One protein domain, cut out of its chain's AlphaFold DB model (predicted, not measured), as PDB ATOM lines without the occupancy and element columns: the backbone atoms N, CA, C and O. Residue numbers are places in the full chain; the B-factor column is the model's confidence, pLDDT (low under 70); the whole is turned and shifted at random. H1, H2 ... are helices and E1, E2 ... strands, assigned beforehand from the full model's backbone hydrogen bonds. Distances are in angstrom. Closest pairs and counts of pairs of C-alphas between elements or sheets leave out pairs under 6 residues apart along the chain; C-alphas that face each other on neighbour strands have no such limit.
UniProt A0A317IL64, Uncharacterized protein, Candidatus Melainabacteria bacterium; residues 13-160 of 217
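This is residues 13 to 160 of the 217 residues of an uncharacterized protein of Candidatus Melainabacteria bacterium (UniProt A0A317IL64). A small antiparallel sheet of three strands, E1 to E3, has the longest helix, H3, running slantwise over one face; H2 folds back beside H3 as a helical hairpin, and H1 crosses H2 away from the sheet. H4 lies near the edge strand E1, the short H5 packs on H4 and on the last residues of H3, and residues 47 to 55, between H2 and H3, stick out. The 148 printed residues hold five named helices and three named strands in the order H1 H2 H3 E1 E2 E3 H4 H5, mostly helix, with sheet order E1 E2 E3. The whole is compact, with a radius of gyration of the C-alphas of 15.1 A and spans of 41 by 36 by 35 A.

E1, residues 77 to 82, E2, residues 100 to 105, and E3, residues 115 to 118, form a meander, each strand the antiparallel neighbour of the one before. N 80 and O 102 are 2.9 A apart and N 103 and O 115 are 2.9 A apart, within hydrogen-bond range. Residues 77 to 78 of E1 also pair, antiparallel, with residues 140 to 141. H3, residues 56 to 74, is on one face of the sheet, making two layers, at a height over the sheet of 10.2 A; it lies over E2 and only just over E3, with 3 C-alphas, and stands at 52 degrees to E2 on the local plane. H2, residues 31 to 46, touches H3, closest at the C-alphas of Leu 45 and Lys 57, 6.3 A, at a shallow tilt of 28 degrees, opposite ways; it only grazes the sheet. H1, residues 13 to 23, touches residues 37 to 41 of H2, closest at the C-alphas of Ala 15 and Cys 37, 5.0 A, at a steep tilt of 56 degrees. H4, residues 124 to 137, only grazes the sheet. H5, residues 143 to 147, touches residues 72 to 74 of H3, closest at the C-alphas of Gly 73 and Pro 143, 4.7 A, and residues 129 to 133 of H4, closest at those of Arg 129 and Phe 146, 6.2 A. H1 and H4 are apart. In H1, H2, H3 and H4 every O i to N i+4 pair is within hydrogen-bond range; H5 has 0 of 1, but 2 of 2 O i to N i+3 pairs.

H1 begins at C-alpha 13, (29.086, 3.575, -14.262). H3 is 26.2 A long, H2 22.5 A, H4 19.7 A, E2 16.3 A and E1 16.0 A. H5 ends at C-alpha 147, (11.694, -15.109, 1.404).

The C-alphas farthest apart, of Glu 52 and Asp 136, are 43.9 A apart. The printed part has no cut, and the link E1 to E2, 17 residues, is long. Residues 25 to 27, 48 to 56, 110 to 111 and 148 to 160 have pLDDT under 70.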
ATOM      1  N   ASP A  13      29.580   4.103 -12.982       77.75
ATOM      2  CA  ASP A  13      29.086   3.575 -14.262       77.75
ATOM      3  C   ASP A  13      29.045   2.040 -14.287       77.75
ATOM      4  O   ASP A  13      28.063   1.426 -14.713       77.75
ATOM      5  N   ASN A  14      30.086   1.398 -13.762       82.75
ATOM      6  CA  ASN A  14      30.137  -0.051 -13.603       82.75
ATOM      7  C   ASN A  14      29.158  -0.550 -12.532       82.75
ATOM      8  O   ASN A  14      28.545  -1.599 -12.721       82.75
ATOM      9  N   ALA A  15      28.949   0.209 -11.452       83.81
ATOM     10  CA  ALA A  15      27.950  -0.112 -10.435       83.81
ATOM     11  C   ALA A  15      26.530  -0.094 -11.025       83.81
ATOM     12  O   ALA A  15      25.706  -0.946 -10.687       83.81
ATOM     13  N   TYR A  16      26.257   0.822 -11.959       81.38
ATOM     14  CA  TYR A  16      25.010   0.832 -12.721       81.38
ATOM     15  C   TYR A  16      24.868  -0.383 -13.649       81.38
ATOM     16  O   TYR A  16      23.817  -1.025 -13.658       81.38
ATOM     17  N   ARG A  17      25.911  -0.748 -14.407       80.81
ATOM     18  CA  ARG A  17      25.872  -1.961 -15.251       80.81
ATOM     19  C   ARG A  17      25.594  -3.209 -14.413       80.81
ATOM     20  O   ARG A  17      24.697  -3.977 -14.749       80.81
ATOM     21  N   PHE A  18      26.279  -3.339 -13.280       85.69
ATOM     22  CA  PHE A  18      26.074  -4.441 -12.345       85.69
ATOM     23  C   PHE A  18      24.656  -4.453 -11.755       85.69
ATOM     24  O   PHE A  18      24.033  -5.505 -11.676       85.69
ATOM     25  N   PHE A  19      24.085  -3.292 -11.410       84.56
ATOM     26  CA  PHE A  19      22.681  -3.197 -10.990       84.56
ATOM     27  C   PHE A  19      21.718  -3.810 -12.015       84.56
ATOM     28  O   PHE A  19      20.805  -4.545 -11.636       84.56
ATOM     29  N   LYS A  20      21.929  -3.558 -13.310       79.81
ATOM     30  CA  LYS A  20      21.083  -4.137 -14.365       79.81
ATOM     31  C   LYS A  20      21.175  -5.659 -14.393       79.81
ATOM     32  O   LYS A  20      20.150  -6.313 -14.554       79.81
ATOM     33  N   GLU A  21      22.375  -6.208 -14.233       83.69
ATOM     34  CA  GLU A  21      22.591  -7.659 -14.156       83.69
ATOM     35  C   GLU A  21      21.854  -8.255 -12.947       83.69
ATOM     36  O   GLU A  21      21.140  -9.246 -13.078       83.69
ATOM     37  N   VAL A  22      21.943  -7.597 -11.786       82.88
ATOM     38  CA  VAL A  22      21.277  -8.021 -10.543       82.88
ATOM     39  C   VAL A  22      19.750  -8.040 -10.675       82.88
ATOM     40  O   VAL A  22      19.103  -8.975 -10.197       82.88
ATOM     41  N   VAL A  23      19.170  -7.010 -11.301       78.12
ATOM     42  CA  VAL A  23      17.711  -6.862 -11.457       78.12
ATOM     43  C   VAL A  23      17.135  -7.818 -12.497       78.12
ATOM     44  O   VAL A  23      15.985  -8.222 -12.365       78.12
ATOM     45  N   LYS A  24      17.914  -8.223 -13.506       75.44
ATOM     46  CA  LYS A  24      17.470  -9.218 -14.496       75.44
ATOM     47  C   LYS A  24      17.358 -10.641 -13.927       75.44
ATOM     48  O   LYS A  24      16.911 -11.530 -14.638       75.44
ATOM     49  N   GLU A  25      17.712 -10.837 -12.652       67.25
ATOM     50  CA  GLU A  25      17.568 -12.089 -11.890       67.25
ATOM     51  C   GLU A  25      18.240 -13.312 -12.534       67.25
ATOM     52  O   GLU A  25      17.906 -14.444 -12.194       67.25
ATOM     53  N   GLU A  26      19.223 -13.116 -13.418       59.28
ATOM     54  CA  GLU A  26      19.833 -14.245 -14.120       59.28
ATOM     55  C   GLU A  26      20.582 -15.155 -13.136       59.28
ATOM     56  O   GLU A  26      20.384 -16.369 -13.183       59.28
ATOM     57  N   HIS A  27      21.333 -14.599 -12.171       66.44
ATOM     58  CA  HIS A  27      22.128 -15.354 -11.187       66.44
ATOM     59  C   HIS A  27      22.184 -14.684  -9.797       66.44
ATOM     60  O   HIS A  27      21.932 -13.484  -9.647       66.44
ATOM     61  N   THR A  28      22.555 -15.451  -8.759       77.50
ATOM     62  CA  THR A  28      22.946 -14.884  -7.456       77.50
ATOM     63  C   THR A  28      24.174 -13.993  -7.663       77.50
ATOM     64  O   THR A  28      25.162 -14.472  -8.227       77.50
ATOM     65  N   PRO A  29      24.137 -12.711  -7.256       84.56
ATOM     66  CA  PRO A  29      25.254 -11.803  -7.490       84.56
ATOM     67  C   PRO A  29      26.508 -12.247  -6.743       84.56
ATOM     68  O   PRO A  29      26.432 -12.961  -5.751       84.56
ATOM     69  N   ASP A  30      27.673 -11.785  -7.187       88.50
ATOM     70  CA  ASP A  30      28.902 -11.924  -6.410       88.50
ATOM     71  C   ASP A  30      28.877 -10.961  -5.207       88.50
ATOM     72  O   ASP A  30      28.597  -9.767  -5.365       88.50
ATOM     73  N   LEU A  31      29.156 -11.475  -4.003       87.56
ATOM     74  CA  LEU A  31      29.091 -10.704  -2.754       87.56
ATOM     75  C   LEU A  31      30.067  -9.522  -2.750       87.56
ATOM     76  O   LEU A  31      29.694  -8.427  -2.333       87.56
ATOM     77  N   TYR A  32      31.300  -9.731  -3.217       87.25
ATOM     78  CA  TYR A  32      32.332  -8.695  -3.225       87.25
ATOM     79  C   TYR A  32      31.975  -7.589  -4.215       87.25
ATOM     80  O   TYR A  32      32.038  -6.407  -3.873       87.25
ATOM     81  N   LYS A  33      31.505  -7.949  -5.415       87.00
ATOM     82  CA  LYS A  33      31.011  -6.970  -6.393       87.00
ATOM     83  C   LYS A  33      29.819  -6.184  -5.858       87.00
ATOM     84  O   LYS A  33      29.805  -4.962  -5.987       87.00
ATOM     85  N   LEU A  34      28.853  -6.846  -5.219       88.69
ATOM     86  CA  LEU A  34      27.696  -6.179  -4.618       88.69
ATOM     87  C   LEU A  34      28.109  -5.210  -3.505       88.69
ATOM     88  O   LEU A  34      27.646  -4.068  -3.482       88.69
ATOM     89  N   ALA A  35      29.019  -5.633  -2.628       88.19
ATOM     90  CA  ALA A  35      29.543  -4.804  -1.552       88.19
ATOM     91  C   ALA A  35      30.297  -3.578  -2.084       88.19
ATOM     92  O   ALA A  35      30.030  -2.456  -1.652       88.19
ATOM     93  N   ASN A  36      31.184  -3.763  -3.063       86.69
ATOM     94  CA  ASN A  36      31.933  -2.665  -3.670       86.69
ATOM     95  C   ASN A  36      31.009  -1.692  -4.421       86.69
ATOM     96  O   ASN A  36      31.170  -0.482  -4.284       86.69
ATOM     97  N   CYS A  37      29.973  -2.183  -5.114       87.81
ATOM     98  CA  CYS A  37      28.942  -1.323  -5.704       87.81
ATOM     99  C   CYS A  37      28.216  -0.493  -4.641       87.81
ATOM    100  O   CYS A  37      28.055   0.717  -4.798       87.81
ATOM    101  N   LEU A  38      27.791  -1.126  -3.543       87.75
ATOM    102  CA  LEU A  38      27.120  -0.440  -2.440       87.75
ATOM    103  C   LEU A  38      28.012   0.627  -1.803       87.75
ATOM    104  O   LEU A  38      27.513   1.708  -1.482       87.75
ATOM    105  N   LYS A  39      29.316   0.367  -1.651       86.44
ATOM    106  CA  LYS A  39      30.284   1.357  -1.158       86.44
ATOM    107  C   LYS A  39      30.373   2.559  -2.092       86.44
ATOM    108  O   LYS A  39      30.168   3.679  -1.628       86.44
ATOM    109  N   THR A  40      30.573   2.339  -3.393       85.06
ATOM    110  CA  THR A  40      30.655   3.424  -4.385       85.06
ATOM    111  C   THR A  40      29.379   4.256  -4.418       85.06
ATOM    112  O   THR A  40      29.441   5.482  -4.374       85.06
ATOM    113  N   ILE A  41      28.204   3.616  -4.428       85.50
ATOM    114  CA  ILE A  41      26.919   4.328  -4.413       85.50
ATOM    115  C   ILE A  41      26.748   5.111  -3.104       85.50
ATOM    116  O   ILE A  41      26.303   6.257  -3.119       85.50
ATOM    117  N   SER A  42      27.134   4.532  -1.964       83.75
ATOM    118  CA  SER A  42      27.071   5.215  -0.666       83.75
ATOM    119  C   SER A  42      28.000   6.427  -0.615       83.75
ATOM    120  O   SER A  42      27.610   7.468  -0.085       83.75
ATOM    121  N   HIS A  43      29.200   6.317  -1.191       80.06
ATOM    122  CA  HIS A  43      30.131   7.431  -1.331       80.06
ATOM    123  C   HIS A  43      29.544   8.520  -2.239       80.06
ATOM    124  O   HIS A  43      29.439   9.677  -1.838       80.06
ATOM    125  N   ALA A  44      29.028   8.128  -3.406       79.19
ATOM    126  CA  ALA A  44      28.370   9.022  -4.353       79.19
ATOM    127  C   ALA A  44      27.138   9.728  -3.764       79.19
ATOM    128  O   ALA A  44      26.822  10.835  -4.168       79.19
ATOM    129  N   LEU A  45      26.427   9.134  -2.804       79.69
ATOM    130  CA  LEU A  45      25.292   9.788  -2.141       79.69
ATOM    131  C   LEU A  45      25.715  10.780  -1.046       79.69
ATOM    132  O   LEU A  45      24.949  11.697  -0.738       79.69
ATOM    133  N   ARG A  46      26.905  10.598  -0.460       77.06
ATOM    134  CA  ARG A  46      27.469  11.456   0.598       77.06
ATOM    135  C   ARG A  46      28.344  12.582   0.055       77.06
ATOM    136  O   ARG A  46      28.495  13.589   0.742       77.06
ATOM    137  N   ALA A  47      28.902  12.423  -1.144       71.06
ATOM    138  CA  ALA A  47      29.784  13.415  -1.734       71.06
ATOM    139  C   ALA A  47      29.065  14.782  -1.877       71.06
ATOM    140  O   ALA A  47      27.925  14.857  -2.353       71.06
ATOM    141  N   PRO A  48      29.691  15.892  -1.453       57.03
ATOM    142  CA  PRO A  48      29.081  17.222  -1.516       57.03
ATOM    143  C   PRO A  48      28.884  17.717  -2.961       57.03
ATOM    144  O   PRO A  48      27.948  18.466  -3.224       57.03
ATOM    145  N   GLN A  49      29.688  17.215  -3.904       57.41
ATOM    146  CA  GLN A  49      29.729  17.589  -5.330       57.41
ATOM    147  C   GLN A  49      28.521  17.118  -6.160       57.41
ATOM    148  O   GLN A  49      28.389  17.394  -7.346       57.41
ATOM    149  N   VAL A  50      27.595  16.396  -5.534       53.00
ATOM    150  CA  VAL A  50      26.488  15.694  -6.199       53.00
ATOM    151  C   VAL A  50      25.351  16.665  -6.582       53.00
ATOM    152  O   VAL A  50      24.247  16.249  -6.927       53.00
ATOM    153  N   SER A  51      25.582  17.976  -6.488       46.69
ATOM    154  CA  SER A  51      24.662  19.027  -6.933       46.69
ATOM    155  C   SER A  51      24.647  19.233  -8.449       46.69
ATOM    156  O   SER A  51      23.689  19.808  -8.952       46.69
ATOM    157  N   GLU A  52      25.658  18.762  -9.185       51.16
ATOM    158  CA  GLU A  52      25.736  18.944 -10.651       51.16
ATOM    159  C   GLU A  52      24.894  17.942 -11.446       51.16
ATOM    160  O   GLU A  52      24.743  18.024 -12.663       51.16
ATOM    161  N   PHE A  53      24.294  16.991 -10.753       55.50
ATOM    162  CA  PHE A  53      23.549  15.939 -11.390       55.50
ATOM    163  C   PHE A  53      22.054  16.263 -11.523       55.50
ATOM    164  O   PHE A  53      21.364  16.516 -10.534       55.50
ATOM    165  N   LYS A  54      21.513  16.158 -12.741       51.81
ATOM    166  CA  LYS A  54      20.131  16.568 -13.044       51.81
ATOM    167  C   LYS A  54      19.050  15.624 -12.493       51.81
ATOM    168  O   LYS A  54      17.924  16.071 -12.289       51.81
ATOM    169  N   LEU A  55      19.364  14.352 -12.210       53.81
ATOM    170  CA  LEU A  55      18.380  13.326 -11.794       53.81
ATOM    171  C   LEU A  55      18.788  12.454 -10.585       53.81
ATOM    172  O   LEU A  55      18.004  11.627 -10.108       53.81
ATOM    173  N   THR A  56      20.008  12.596 -10.069       64.31
ATOM    174  CA  THR A  56      20.773  11.434  -9.577       64.31
ATOM    175  C   THR A  56      20.598  11.033  -8.114       64.31
ATOM    176  O   THR A  56      20.600   9.838  -7.850       64.31
ATOM    177  N   LYS A  57      20.426  11.929  -7.131       71.75
ATOM    178  CA  LYS A  57      20.424  11.493  -5.709       71.75
ATOM    179  C   LYS A  57      19.265  10.560  -5.378       71.75
ATOM    180  O   LYS A  57      19.445   9.542  -4.716       71.75
ATOM    181  N   ARG A  58      18.061  10.904  -5.844       73.00
ATOM    182  CA  ARG A  58      16.852  10.102  -5.602       73.00
ATOM    183  C   ARG A  58      16.938   8.745  -6.293       73.00
ATOM    184  O   ARG A  58      16.505   7.740  -5.739       73.00
ATOM    185  N   LEU A  59      17.483   8.732  -7.501       76.12
ATOM    186  CA  LEU A  59      17.637   7.537  -8.308       76.12
ATOM    187  C   LEU A  59      18.719   6.604  -7.749       76.12
ATOM    188  O   LEU A  59      18.448   5.427  -7.541       76.12
ATOM    189  N   TRP A  60      19.899   7.132  -7.418       78.75
ATOM    190  CA  TRP A  60      20.962   6.365  -6.764       78.75
ATOM    191  C   TRP A  60      20.536   5.833  -5.408       78.75
ATOM    192  O   TRP A  60      20.912   4.721  -5.060       78.75
ATOM    193  N   ARG A  61      19.700   6.572  -4.672       79.81
ATOM    194  CA  ARG A  61      19.100   6.065  -3.437       79.81
ATOM    195  C   ARG A  61      18.222   4.843  -3.701       79.81
ATOM    196  O   ARG A  61      18.394   3.839  -3.030       79.81
ATOM    197  N   ARG A  62      17.382   4.860  -4.741       78.50
ATOM    198  CA  ARG A  62      16.593   3.675  -5.144       78.50
ATOM    199  C   ARG A  62      17.462   2.493  -5.575       78.50
ATOM    200  O   ARG A  62      17.141   1.349  -5.263       78.50
ATOM    201  N   ILE A  63      18.561   2.755  -6.283       81.94
ATOM    202  CA  ILE A  63      19.529   1.713  -6.652       81.94
ATOM    203  C   ILE A  63      20.172   1.139  -5.380       81.94
ATOM    204  O   ILE A  63      20.184  -0.076  -5.211       81.94
ATOM    205  N   GLN A  64      20.631   1.987  -4.454       85.75
ATOM    206  CA  GLN A  64      21.195   1.577  -3.163       85.75
ATOM    207  C   GLN A  64      20.210   0.714  -2.366       85.75
ATOM    208  O   GLN A  64      20.573  -0.362  -1.901       85.75
ATOM    209  N   GLU A  65      18.961   1.163  -2.252       81.38
ATOM    210  CA  GLU A  65      17.861   0.453  -1.598       81.38
ATOM    211  C   GLU A  65      17.656  -0.947  -2.191       81.38
ATOM    212  O   GLU A  65      17.582  -1.931  -1.458       81.38
ATOM    213  N   THR A  66      17.615  -1.048  -3.521       82.38
ATOM    214  CA  THR A  66      17.414  -2.324  -4.224       82.38
ATOM    215  C   THR A  66      18.602  -3.266  -4.028       82.38
ATOM    216  O   THR A  66      18.427  -4.460  -3.788       82.38
ATOM    217  N   MET A  67      19.824  -2.734  -4.082       85.88
ATOM    218  CA  MET A  67      21.045  -3.506  -3.848       85.88
ATOM    219  C   MET A  67      21.144  -4.003  -2.398       85.88
ATOM    220  O   MET A  67      21.600  -5.121  -2.168       85.88
ATOM    221  N   LEU A  68      20.681  -3.213  -1.423       86.62
ATOM    222  CA  LEU A  68      20.594  -3.626  -0.020       86.62
ATOM    223  C   LEU A  68      19.535  -4.708   0.202       86.62
ATOM    224  O   LEU A  68      19.812  -5.678   0.903       86.62
ATOM    225  N   ASP A  69      18.353  -4.583  -0.410       83.56
ATOM    226  CA  ASP A  69      17.330  -5.640  -0.356       83.56
ATOM    227  C   ASP A  69      17.880  -6.946  -0.949       83.56
ATOM    228  O   ASP A  69      17.741  -8.012  -0.348       83.56
ATOM    229  N   LYS A  70      18.612  -6.859  -2.068       86.69
ATOM    230  CA  LYS A  70      19.282  -8.020  -2.665       86.69
ATOM    231  C   LYS A  70      20.349  -8.616  -1.748       86.69
ATOM    232  O   LYS A  70      20.431  -9.841  -1.660       86.69
ATOM    233  N   LEU A  71      21.146  -7.789  -1.067       89.00
ATOM    234  CA  LEU A  71      22.168  -8.235  -0.113       89.00
ATOM    235  C   LEU A  71      21.540  -9.043   1.030       89.00
ATOM    236  O   LEU A  71      21.976 -10.161   1.296       89.00
ATOM    237  N   LEU A  72      20.486  -8.502   1.650       88.25
ATOM    238  CA  LEU A  72      19.750  -9.150   2.740       88.25
ATOM    239  C   LEU A  72      19.054 -10.441   2.285       88.25
ATOM    240  O   LEU A  72      19.047 -11.432   3.009       88.25
ATOM    241  N   GLY A  73      18.483 -10.438   1.079       86.31
ATOM    242  CA  GLY A  73      17.748 -11.580   0.536       86.31
ATOM    243  C   GLY A  73      18.614 -12.683  -0.073       86.31
ATOM    244  O   GLY A  73      18.101 -13.774  -0.295       86.31
ATOM    245  N   SER A  74      19.894 -12.426  -0.367       88.00
ATOM    246  CA  SER A  74      20.766 -13.391  -1.066       88.00
ATOM    247  C   SER A  74      21.893 -13.944  -0.198       88.00
ATOM    248  O   SER A  74      22.426 -15.006  -0.514       88.00
ATOM    249  N   PHE A  75      22.259 -13.263   0.893       91.00
ATOM    250  CA  PHE A  75      23.377 -13.665   1.746       91.00
ATOM    251  C   PHE A  75      22.992 -13.710   3.224       91.00
ATOM    252  O   PHE A  75      22.166 -12.918   3.673       91.00
ATOM    253  N   PRO A  76      23.613 -14.596   4.021       90.81
ATOM    254  CA  PRO A  76      23.518 -14.517   5.469       90.81
ATOM    255  C   PRO A  76      24.107 -13.195   5.972       90.81
ATOM    256  O   PRO A  76      25.214 -12.811   5.586       90.81
ATOM    257  N   THR A  77      23.393 -12.507   6.858       91.44
ATOM    258  CA  THR A  77      23.837 -11.221   7.409       91.44
ATOM    259  C   THR A  77      23.622 -11.161   8.917       91.44
ATOM    260  O   THR A  77      22.654 -11.704   9.460       91.44
ATOM    261  N   HIS A  78      24.546 -10.493   9.600       91.56
ATOM    262  CA  HIS A  78      24.351 -10.029  10.963       91.56
ATOM    263  C   HIS A  78      23.887  -8.573  10.918       91.56
ATOM    264  O   HIS A  78      24.509  -7.739  10.265       91.56
ATOM    265  N   VAL A  79      22.777  -8.275  11.576       90.88
ATOM    266  CA  VAL A  79      22.180  -6.947  11.639       90.88
ATOM    267  C   VAL A  79      22.290  -6.439  13.066       90.88
ATOM    268  O   VAL A  79      21.952  -7.152  14.011       90.88
ATOM    269  N   ILE A  80      22.725  -5.195  13.211       91.31
ATOM    270  CA  ILE A  80      22.691  -4.444  14.462       91.31
ATOM    271  C   ILE A  80      21.734  -3.276  14.256       91.31
ATOM    272  O   ILE A  80      21.764  -2.603  13.227       91.31
ATOM    273  N   ILE A  81      20.866  -3.041  15.235       91.81
ATOM    274  CA  ILE A  81      19.912  -1.938  15.192       91.81
ATOM    275  C   ILE A  81      20.240  -0.988  16.326       91.81
ATOM    276  O   ILE A  81      20.271  -1.388  17.487       91.81
ATOM    277  N   LEU A  82      20.488   0.264  15.971       92.19
ATOM    278  CA  LEU A  82      20.804   1.337  16.896       92.19
ATOM    279  C   LEU A  82      19.582   2.252  17.024       92.19
ATOM    280  O   LEU A  82      18.920   2.581  16.033       92.19
ATOM    281  N   SER A  83      19.261   2.654  18.248       90.12
ATOM    282  CA  SER A  83      18.249   3.673  18.529       90.12
ATOM    283  C   SER A  83      18.724   5.061  18.077       90.12
ATOM    284  O   SER A  83      19.898   5.254  17.751       90.12
ATOM    285  N   ALA A  84      17.834   6.057  18.106       86.31
ATOM    286  CA  ALA A  84      18.197   7.453  17.830       86.31
ATOM    287  C   ALA A  84      19.299   7.988  18.771       86.31
ATOM    288  O   ALA A  84      20.053   8.882  18.397       86.31
ATOM    289  N   ASN A  85      19.435   7.396  19.965       85.75
ATOM    290  CA  ASN A  85      20.460   7.747  20.952       85.75
ATOM    291  C   ASN A  85      21.798   7.022  20.715       85.75
ATOM    292  O   ASN A  85      22.747   7.227  21.467       85.75
ATOM    293  N   GLY A  86      21.885   6.165  19.691       84.12
ATOM    294  CA  GLY A  86      23.081   5.381  19.374       84.12
ATOM    295  C   GLY A  86      23.243   4.103  20.201       84.12
ATOM    296  O   GLY A  86      24.272   3.439  20.095       84.12
ATOM    297  N   GLU A  87      22.246   3.734  21.004       88.81
ATOM    298  CA  GLU A  87      22.266   2.506  21.801       88.81
ATOM    299  C   GLU A  87      21.803   1.311  20.964       88.81
ATOM    300  O   GLU A  87      20.808   1.400  20.243       88.81
ATOM    301  N   ALA A  88      22.507   0.183  21.071       89.88
ATOM    302  CA  ALA A  88      22.107  -1.047  20.400       89.88
ATOM    303  C   ALA A  88      20.854  -1.637  21.056       89.88
ATOM    304  O   ALA A  88      20.842  -1.903  22.258       89.88
ATOM    305  N   LEU A  89      19.818  -1.864  20.249       88.94
ATOM    306  CA  LEU A  89      18.601  -2.537  20.686       88.94
ATOM    307  C   LEU A  89      18.896  -4.000  21.005       88.94
ATOM    308  O   LEU A  89      19.672  -4.666  20.307       88.94
ATOM    309  N   GLN A  90      18.235  -4.525  22.034       86.81
ATOM    310  CA  GLN A  90      18.332  -5.946  22.326       86.81
ATOM    311  C   GLN A  90      17.563  -6.750  21.277       86.81
ATOM    312  O   GLN A  90      16.598  -6.295  20.654       86.81
ATOM    313  N   SER A  91      18.014  -7.984  21.052       78.81
ATOM    314  CA  SER A  91      17.376  -8.865  20.077       78.81
ATOM    315  C   SER A  91      15.885  -9.025  20.385       78.81
ATOM    316  O   SER A  91      15.513  -9.310  21.520       78.81
ATOM    317  N   LYS A  92      15.056  -8.925  19.337       82.50
ATOM    318  CA  LYS A  92      13.587  -9.056  19.367       82.50
ATOM    319  C   LYS A  92      12.811  -7.876  19.961       82.50
ATOM    320  O   LYS A  92      11.583  -7.944  20.026       82.50
ATOM    321  N   GLU A  93      13.479  -6.786  20.331       86.31
ATOM    322  CA  GLU A  93      12.797  -5.538  20.679       86.31
ATOM    323  C   GLU A  93      12.104  -4.910  19.459       86.31
ATOM    324  O   GLU A  93      12.470  -5.152  18.306       86.31
ATOM    325  N   SER A  94      11.073  -4.097  19.706       87.44
ATOM    326  CA  SER A  94      10.433  -3.325  18.638       87.44
ATOM    327  C   SER A  94      11.408  -2.287  18.093       87.44
ATOM    328  O   SER A  94      12.060  -1.599  18.868       87.44
ATOM    329  N   ILE A  95      11.463  -2.139  16.769       88.50
ATOM    330  CA  ILE A  95      12.366  -1.198  16.103       88.50
ATOM    331  C   ILE A  95      11.649   0.150  15.878       88.50
ATOM    332  O   ILE A  95      10.660   0.169  15.132       88.50
ATOM    333  N   PRO A  96      12.131   1.260  16.472       88.69
ATOM    334  CA  PRO A  96      11.695   2.626  16.157       88.69
ATOM    335  C   PRO A  96      11.898   3.010  14.681       88.69
ATOM    336  O   PRO A  96      12.731   2.436  13.984       88.69
ATOM    337  N   GLU A  97      11.158   3.997  14.172       85.12
ATOM    338  CA  GLU A  97      11.261   4.405  12.755       85.12
ATOM    339  C   GLU A  97      12.572   5.134  12.423       85.12
ATOM    340  O   GLU A  97      13.106   5.022  11.319       85.12
ATOM    341  N   ASP A  98      13.106   5.836  13.409       87.69
ATOM    342  CA  ASP A  98      14.316   6.650  13.382       87.69
ATOM    343  C   ASP A  98      15.573   5.852  13.783       87.69
ATOM    344  O   ASP A  98      16.647   6.413  14.001       87.69
ATOM    345  N   SER A  99      15.465   4.522  13.822       90.00
ATOM    346  CA  SER A  99      16.597   3.628  14.047       90.00
ATOM    347  C   SER A  99      17.595   3.608  12.893       90.00
ATOM    348  O   SER A  99      17.239   3.670  11.713       90.00
ATOM    349  N   LEU A 100      18.865   3.422  13.247       91.44
ATOM    350  CA  LEU A 100      19.952   3.166  12.312       91.44
ATOM    351  C   LEU A 100      20.193   1.657  12.223       91.44
ATOM    352  O   LEU A 100      20.391   0.989  13.235       91.44
ATOM    353  N   VAL A 101      20.175   1.119  11.007       91.12
ATOM    354  CA  VAL A 101      20.439  -0.295  10.732       91.12
ATOM    355  C   VAL A 101      21.871  -0.430  10.238       91.12
ATOM    356  O   VAL A 101      22.257   0.217   9.262       91.12
ATOM    357  N   GLU A 102      22.650  -1.277  10.897       91.38
ATOM    358  CA  GLU A 102      23.988  -1.674  10.475       91.38
ATOM    359  C   GLU A 102      23.960  -3.131  10.005       91.38
ATOM    360  O   GLU A 102      23.566  -4.031  10.743       91.38
ATOM    361  N   VAL A 103      24.337  -3.355   8.746       90.62
ATOM    362  CA  VAL A 103      24.305  -4.668   8.091       90.62
ATOM    363  C   VAL A 103      25.728  -5.169   7.887       90.62
ATOM    364  O   VAL A 103      26.537  -4.498   7.244       90.62
ATOM    365  N   HIS A 104      26.001  -6.377   8.375       91.00
ATOM    366  CA  HIS A 104      27.273  -7.088   8.258       91.00
ATOM    367  C   HIS A 104      27.077  -8.400   7.482       91.00
ATOM    368  O   HIS A 104      26.647  -9.408   8.056       91.00
ATOM    369  N   PRO A 105      27.375  -8.430   6.177       89.81
ATOM    370  CA  PRO A 105      27.305  -9.658   5.396       89.81
ATOM    371  C   PRO A 105      28.345 -10.681   5.841       89.81
ATOM    372  O   PRO A 105      29.526 -10.367   5.992       89.81
ATOM    373  N   GLN A 106      27.922 -11.932   6.012       88.31
ATOM    374  CA  GLN A 106      28.852 -13.022   6.284       88.31
ATOM    375  C   GLN A 106      29.696 -13.307   5.036       88.31
ATOM    376  O   GLN A 106      29.174 -13.400   3.930       88.31
ATOM    377  N   GLY A 107      31.009 -13.460   5.216       83.50
ATOM    378  CA  GLY A 107      31.973 -13.658   4.122       83.50
ATOM    379  C   GLY A 107      32.813 -12.416   3.822       83.50
ATOM    380  O   GLY A 107      33.953 -12.539   3.374       83.50
ATOM    381  N   LEU A 108      32.312 -11.236   4.187       84.31
ATOM    382  CA  LEU A 108      33.098 -10.013   4.250       84.31
ATOM    383  C   LEU A 108      33.774  -9.923   5.625       84.31
ATOM    384  O   LEU A 108      33.164 -10.215   6.652       84.31
ATOM    385  N   ARG A 109      35.074  -9.614   5.648       72.25
ATOM    386  CA  ARG A 109      35.887  -9.629   6.881       72.25
ATOM    387  C   ARG A 109      36.435  -8.260   7.254       72.25
ATOM    388  O   ARG A 109      37.058  -8.144   8.309       72.25
ATOM    389  N   ARG A 110      36.284  -7.246   6.400       69.94
ATOM    390  CA  ARG A 110      36.866  -5.936   6.669       69.94
ATOM    391  C   ARG A 110      35.887  -5.098   7.486       69.94
ATOM    392  O   ARG A 110      34.675  -5.193   7.326       69.94
ATOM    393  N   ALA A 111      36.423  -4.268   8.375       66.75
ATOM    394  CA  ALA A 111      35.611  -3.395   9.222       66.75
ATOM    395  C   ALA A 111      34.806  -2.362   8.407       66.75
ATOM    396  O   ALA A 111      33.767  -1.896   8.864       66.75
ATOM    397  N   ASP A 112      35.260  -2.024   7.197       71.56
ATOM    398  CA  ASP A 112      34.586  -1.124   6.257       71.56
ATOM    399  C   ASP A 112      33.505  -1.814   5.404       71.56
ATOM    400  O   ASP A 112      32.854  -1.151   4.602       71.56
ATOM    401  N   ASP A 113      33.281  -3.122   5.571       80.12
ATOM    402  CA  ASP A 113      32.229  -3.879   4.873       80.12
ATOM    403  C   ASP A 113      30.858  -3.810   5.581       80.12
ATOM    404  O   ASP A 113      29.922  -4.521   5.210       80.12
ATOM    405  N   ALA A 114      30.733  -2.963   6.608       84.81
ATOM    406  CA  ALA A 114      29.477  -2.700   7.299       84.81
ATOM    407  C   ALA A 114      28.692  -1.574   6.609       84.81
ATOM    408  O   ALA A 114      29.206  -0.476   6.375       84.81
ATOM    409  N   PHE A 115      27.413  -1.820   6.325       87.00
ATOM    410  CA  PHE A 115      26.536  -0.845   5.676       87.00
ATOM    411  C   PHE A 115      25.578  -0.232   6.691       87.00
ATOM    412  O   PHE A 115      24.774  -0.940   7.289       87.00
ATOM    413  N   ARG A 116      25.649   1.093   6.865       88.06
ATOM    414  CA  ARG A 116      24.800   1.852   7.797       88.06
ATOM    415  C   ARG A 116      23.763   2.675   7.055       88.06
ATOM    416  O   ARG A 116      24.132   3.558   6.275       88.06
ATOM    417  N   VAL A 117      22.490   2.410   7.329       85.88
ATOM    418  CA  VAL A 117      21.353   3.074   6.683       85.88
ATOM    419  C   VAL A 117      20.229   3.277   7.694       85.88
ATOM    420  O   VAL A 117      19.900   2.376   8.459       85.88
ATOM    421  N   GLU A 118      19.639   4.471   7.721       86.81
ATOM    422  CA  GLU A 118      18.459   4.733   8.553       86.81
ATOM    423  C   GLU A 118      17.282   3.877   8.077       86.81
ATOM    424  O   GLU A 118      17.044   3.760   6.873       86.81
ATOM    425  N   LEU A 119      16.498   3.331   9.007       86.31
ATOM    426  CA  LEU A 119      15.395   2.427   8.689       86.31
ATOM    427  C   LEU A 119      14.394   3.050   7.708       86.31
ATOM    428  O   LEU A 119      13.981   2.399   6.751       86.31
ATOM    429  N   ARG A 120      14.068   4.336   7.892       83.94
ATOM    430  CA  ARG A 120      13.185   5.107   7.001       83.94
ATOM    431  C   ARG A 120      13.644   5.173   5.540       83.94
ATOM    432  O   ARG A 120      12.822   5.427   4.666       83.94
ATOM    433  N   ASN A 121      14.936   4.966   5.278       80.62
ATOM    434  CA  ASN A 121      15.505   4.997   3.931       80.62
ATOM    435  C   ASN A 121      15.439   3.633   3.233       80.62
ATOM    436  O   ASN A 121      15.788   3.558   2.064       80.62
ATOM    437  N   PHE A 122      15.008   2.561   3.903       78.12
ATOM    438  CA  PHE A 122      14.713   1.299   3.224       78.12
ATOM    439  C   PHE A 122      13.343   1.360   2.531       78.12
ATOM    440  O   PHE A 122      12.440   2.043   3.024       78.12
ATOM    441  N   PRO A 123      13.117   0.587   1.452       77.62
ATOM    442  CA  PRO A 123      11.779   0.385   0.908       77.62
ATOM    443  C   PRO A 123      10.829  -0.145   1.986       77.62
ATOM    444  O   PRO A 123      11.225  -0.962   2.817       77.62
ATOM    445  N   SER A 124       9.560   0.265   1.953       81.06
ATOM    446  CA  SER A 124       8.552  -0.142   2.949       81.06
ATOM    447  C   SER A 124       8.464  -1.663   3.124       81.06
ATOM    448  O   SER A 124       8.348  -2.160   4.244       81.06
ATOM    449  N   LEU A 125       8.586  -2.411   2.023       80.44
ATOM    450  CA  LEU A 125       8.622  -3.870   2.042       80.44
ATOM    451  C   LEU A 125       9.853  -4.398   2.791       80.44
ATOM    452  O   LEU A 125       9.714  -5.248   3.668       80.44
ATOM    453  N   THR A 126      11.044  -3.876   2.499       82.31
ATOM    454  CA  THR A 126      12.291  -4.260   3.176       82.31
ATOM    455  C   THR A 126      12.257  -3.889   4.657       82.31
ATOM    456  O   THR A 126      12.674  -4.693   5.486       82.31
ATOM    457  N   GLN A 127      11.677  -2.739   5.023       86.94
ATOM    458  CA  GLN A 127      11.453  -2.370   6.426       86.94
ATOM    459  C   GLN A 127      10.561  -3.387   7.143       86.94
ATOM    460  O   GLN A 127      10.888  -3.830   8.244       86.94
ATOM    461  N   ALA A 128       9.438  -3.773   6.528       85.75
ATOM    462  CA  ALA A 128       8.528  -4.766   7.093       85.75
ATOM    463  C   ALA A 128       9.214  -6.132   7.248       85.75
ATOM    464  O   ALA A 128       9.071  -6.779   8.289       85.75
ATOM    465  N   ARG A 129      10.011  -6.536   6.249       86.50
ATOM    466  CA  ARG A 129      10.813  -7.762   6.303       86.50
ATOM    467  C   ARG A 129      11.816  -7.728   7.442       86.50
ATOM    468  O   ARG A 129      11.806  -8.623   8.279       86.50
ATOM    469  N   LEU A 130      12.603  -6.662   7.528       89.00
ATOM    470  CA  LEU A 130      13.598  -6.484   8.576       89.00
ATOM    471  C   LEU A 130      12.958  -6.500   9.970       89.00
ATOM    472  O   LEU A 130      13.437  -7.204  10.852       89.00
ATOM    473  N   LYS A 131      11.833  -5.794  10.155       90.00
ATOM    474  CA  LYS A 131      11.079  -5.779  11.420       90.00
ATOM    475  C   LYS A 131      10.596  -7.168  11.835       90.00
ATOM    476  O   LYS A 131      10.688  -7.510  13.014       90.00
ATOM    477  N   LYS A 132      10.101  -7.974  10.891       88.50
ATOM    478  CA  LYS A 132       9.671  -9.351  11.167       88.50
ATOM    479  C   LYS A 132      10.864 -10.257  11.486       88.50
ATOM    480  O   LYS A 132      10.867 -10.888  12.538       88.50
ATOM    481  N   VAL A 133      11.897 -10.260  10.642       89.94
ATOM    482  CA  VAL A 133      13.108 -11.078  10.845       89.94
ATOM    483  C   VAL A 133      13.772 -10.751  12.183       89.94
ATOM    484  O   VAL A 133      14.114 -11.662  12.934       89.94
ATOM    485  N   TRP A 134      13.873  -9.470  12.541       90.81
ATOM    486  CA  TRP A 134      14.425  -9.039  13.825       90.81
ATOM    487  C   TRP A 134      13.631  -9.566  15.025       90.81
ATOM    488  O   TRP A 134      14.214 -10.036  16.001       90.81
ATOM    489  N   ARG A 135      12.296  -9.529  14.954       89.12
ATOM    490  CA  ARG A 135      11.422 -10.053  16.013       89.12
ATOM    491  C   ARG A 135      11.545 -11.570  16.161       89.12
ATOM    492  O   ARG A 135      11.580 -12.079  17.281       89.12
ATOM    493  N   ASP A 136      11.631 -12.283  15.044       88.12
ATOM    494  CA  ASP A 136      11.596 -13.745  15.031       88.12
ATOM    495  C   ASP A 136      12.977 -14.354  15.342       88.12
ATOM    496  O   ASP A 136      13.087 -15.310  16.120       88.12
ATOM    497  N   LYS A 137      14.044 -13.791  14.760       87.62
ATOM    498  CA  LYS A 137      15.411 -14.347  14.752       87.62
ATOM    499  C   LYS A 137      16.448 -13.492  15.489       87.62
ATOM    500  O   LYS A 137      17.508 -14.006  15.838       87.62
ATOM    501  N   GLY A 138      16.150 -12.225  15.781       88.19
ATOM    502  CA  GLY A 138      17.109 -11.279  16.357       88.19
ATOM    503  C   GLY A 138      18.097 -10.753  15.313       88.19
ATOM    504  O   GLY A 138      17.745 -10.562  14.151       88.19
ATOM    505  N   GLY A 139      19.344 -10.523  15.728       86.88
ATOM    506  CA  GLY A 139      20.369  -9.912  14.873       86.88
ATOM    507  C   GLY A 139      21.047 -10.835  13.863       86.88
ATOM    508  O   GLY A 139      21.935 -10.386  13.156       86.88
ATOM    509  N   THR A 140      20.696 -12.117  13.768       89.69
ATOM    510  CA  THR A 140      21.284 -13.015  12.754       89.69
ATOM    511  C   THR A 140      20.207 -13.473  11.793       89.69
ATOM    512  O   THR A 140      19.185 -13.997  12.231       89.69
ATOM    513  N   SER A 141      20.448 -13.299  10.494       88.44
ATOM    514  CA  SER A 141      19.482 -13.621   9.447       88.44
ATOM    515  C   SER A 141      20.103 -14.428   8.311       88.44
ATOM    516  O   SER A 141      21.299 -14.316   8.013       88.44
ATOM    517  N   LYS A 142      19.274 -15.261   7.687       89.88
ATOM    518  CA  LYS A 142      19.586 -16.040   6.491       89.88
ATOM    519  C   LYS A 142      18.719 -15.585   5.314       89.88
ATOM    520  O   LYS A 142      17.639 -15.038   5.542       89.88
ATOM    521  N   PRO A 143      19.127 -15.878   4.067       87.12
ATOM    522  CA  PRO A 143      18.326 -15.588   2.876       87.12
ATOM    523  C   PRO A 143      16.874 -16.080   2.981       87.12
ATOM    524  O   PRO A 143      15.937 -15.368   2.621       87.12
ATOM    525  N   GLU A 144      16.668 -17.276   3.547       87.81
ATOM    526  CA  GLU A 144      15.333 -17.872   3.672       87.81
ATOM    527  C   GLU A 144      14.398 -17.071   4.593       87.81
ATOM    528  O   GLU A 144      13.181 -17.077   4.390       87.81
ATOM    529  N   ASP A 145      14.946 -16.341   5.571       85.62
ATOM    530  CA  ASP A 145      14.164 -15.535   6.514       85.62
ATOM    531  C   ASP A 145      13.490 -14.337   5.811       85.62
ATOM    532  O   ASP A 145      12.430 -13.873   6.239       85.62
ATOM    533  N   PHE A 146      14.059 -13.866   4.694       81.38
ATOM    534  CA  PHE A 146      13.519 -12.768   3.883       81.38
ATOM    535  C   PHE A 146      12.575 -13.234   2.760       81.38
ATOM    536  O   PHE A 146      11.881 -12.403   2.165       81.38
ATOM    537  N   ALA A 147      12.499 -14.543   2.489       74.06
ATOM    538  CA  ALA A 147      11.694 -15.109   1.404       74.06
ATOM    539  C   ALA A 147      10.187 -15.217   1.730       74.06
ATOM    540  O   ALA A 147       9.362 -15.226   0.821       74.06
ATOM    541  N   GLN A 148       9.808 -15.282   3.012       60.38
ATOM    542  CA  GLN A 148       8.466 -15.702   3.464       60.38
ATOM    543  C   GLN A 148       7.502 -14.559   3.834       60.38
ATOM    544  O   GLN A 148       6.704 -14.676   4.773       60.38
ATOM    545  N   ILE A 149       7.602 -13.403   3.183       59.47
ATOM    546  CA  ILE A 149       6.736 -12.260   3.505       59.47
ATOM    547  C   ILE A 149       5.970 -11.868   2.253       59.47
ATOM    548  O   ILE A 149       6.459 -11.096   1.426       59.47
ATOM    549  N   ASP A 150       4.764 -12.423   2.147       53.00
ATOM    550  CA  ASP A 150       3.759 -11.997   1.183       53.00
ATOM    551  C   ASP A 150       3.411 -10.527   1.452       53.00
ATOM    552  O   ASP A 150       3.112 -10.133   2.583       53.00
ATOM    553  N   CYS A 151       3.507  -9.689   0.417       53.94
ATOM    554  CA  CYS A 151       3.134  -8.278   0.495       53.94
ATOM    555  C   CYS A 151       1.675  -8.157   0.961       53.94
ATOM    556  O   CYS A 151       0.760  -8.485   0.211       53.94
ATOM    557  N   VAL A 152       1.442  -7.633   2.165       50.59
ATOM    558  CA  VAL A 152       0.082  -7.547   2.727       50.59
ATOM    559  C   VAL A 152      -0.728  -6.367   2.161       50.59
ATOM    560  O   VAL A 152      -1.948  -6.371   2.284       50.59
ATOM    561  N   SER A 153      -0.124  -5.364   1.502       46.09
ATOM    562  CA  SER A 153      -0.938  -4.251   0.965       46.09
ATOM    563  C   SER A 153      -0.357  -3.404  -0.170       46.09
ATOM    564  O   SER A 153      -1.138  -2.929  -0.989       46.09
ATOM    565  N   VAL A 154       0.960  -3.201  -0.287       42.78
ATOM    566  CA  VAL A 154       1.543  -2.430  -1.406       42.78
ATOM    567  C   VAL A 154       2.941  -2.966  -1.719       42.78
ATOM    568  O   VAL A 154       3.911  -2.584  -1.066       42.78
ATOM    569  N   CYS A 155       3.075  -3.849  -2.713       45.69
ATOM    570  CA  CYS A 155       4.390  -4.040  -3.320       45.69
ATOM    571  C   CYS A 155       4.666  -2.802  -4.197       45.69
ATOM    572  O   CYS A 155       3.840  -2.501  -5.065       45.69
ATOM    573  N   PRO A 156       5.794  -2.081  -4.043       44.06
ATOM    574  CA  PRO A 156       6.236  -1.199  -5.115       44.06
ATOM    575  C   PRO A 156       6.384  -2.049  -6.387       44.06
ATOM    576  O   PRO A 156       6.760  -3.223  -6.286       44.06
ATOM    577  N   PRO A 157       6.040  -1.519  -7.574       41.78
ATOM    578  CA  PRO A 157       6.133  -2.294  -8.801       41.78
ATOM    579  C   PRO A 157       7.544  -2.873  -8.911       41.78
ATOM    580  O   PRO A 157       8.520  -2.130  -8.809       41.78
ATOM    581  N   LYS A 158       7.637  -4.193  -9.141       49.75
ATOM    582  CA  LYS A 158       8.894  -4.945  -9.349       49.75
ATOM    583  C   LYS A 158       9.796  -4.355 -10.446       49.75
ATOM    584  O   LYS A 158      10.947  -4.745 -10.571       49.75
ATOM    585  N   ASN A 159       9.295  -3.382 -11.202       44.69
ATOM    586  CA  ASN A 159       9.922  -2.828 -12.385       44.69
ATOM    587  C   ASN A 159      10.133  -1.317 -12.229       44.69
ATOM    588  O   ASN A 159       9.647  -0.543 -13.055       44.69
ATOM    589  N   PHE A 160      10.860  -0.856 -11.202       48.12
ATOM    590  CA  PHE A 160      11.470   0.473 -11.311       48.12
ATOM    591  C   PHE A 160      12.656   0.403 -12.280       48.12
ATOM    592  O   PHE A 160      13.818   0.526 -11.907       48.12
TER     593      PHE A 160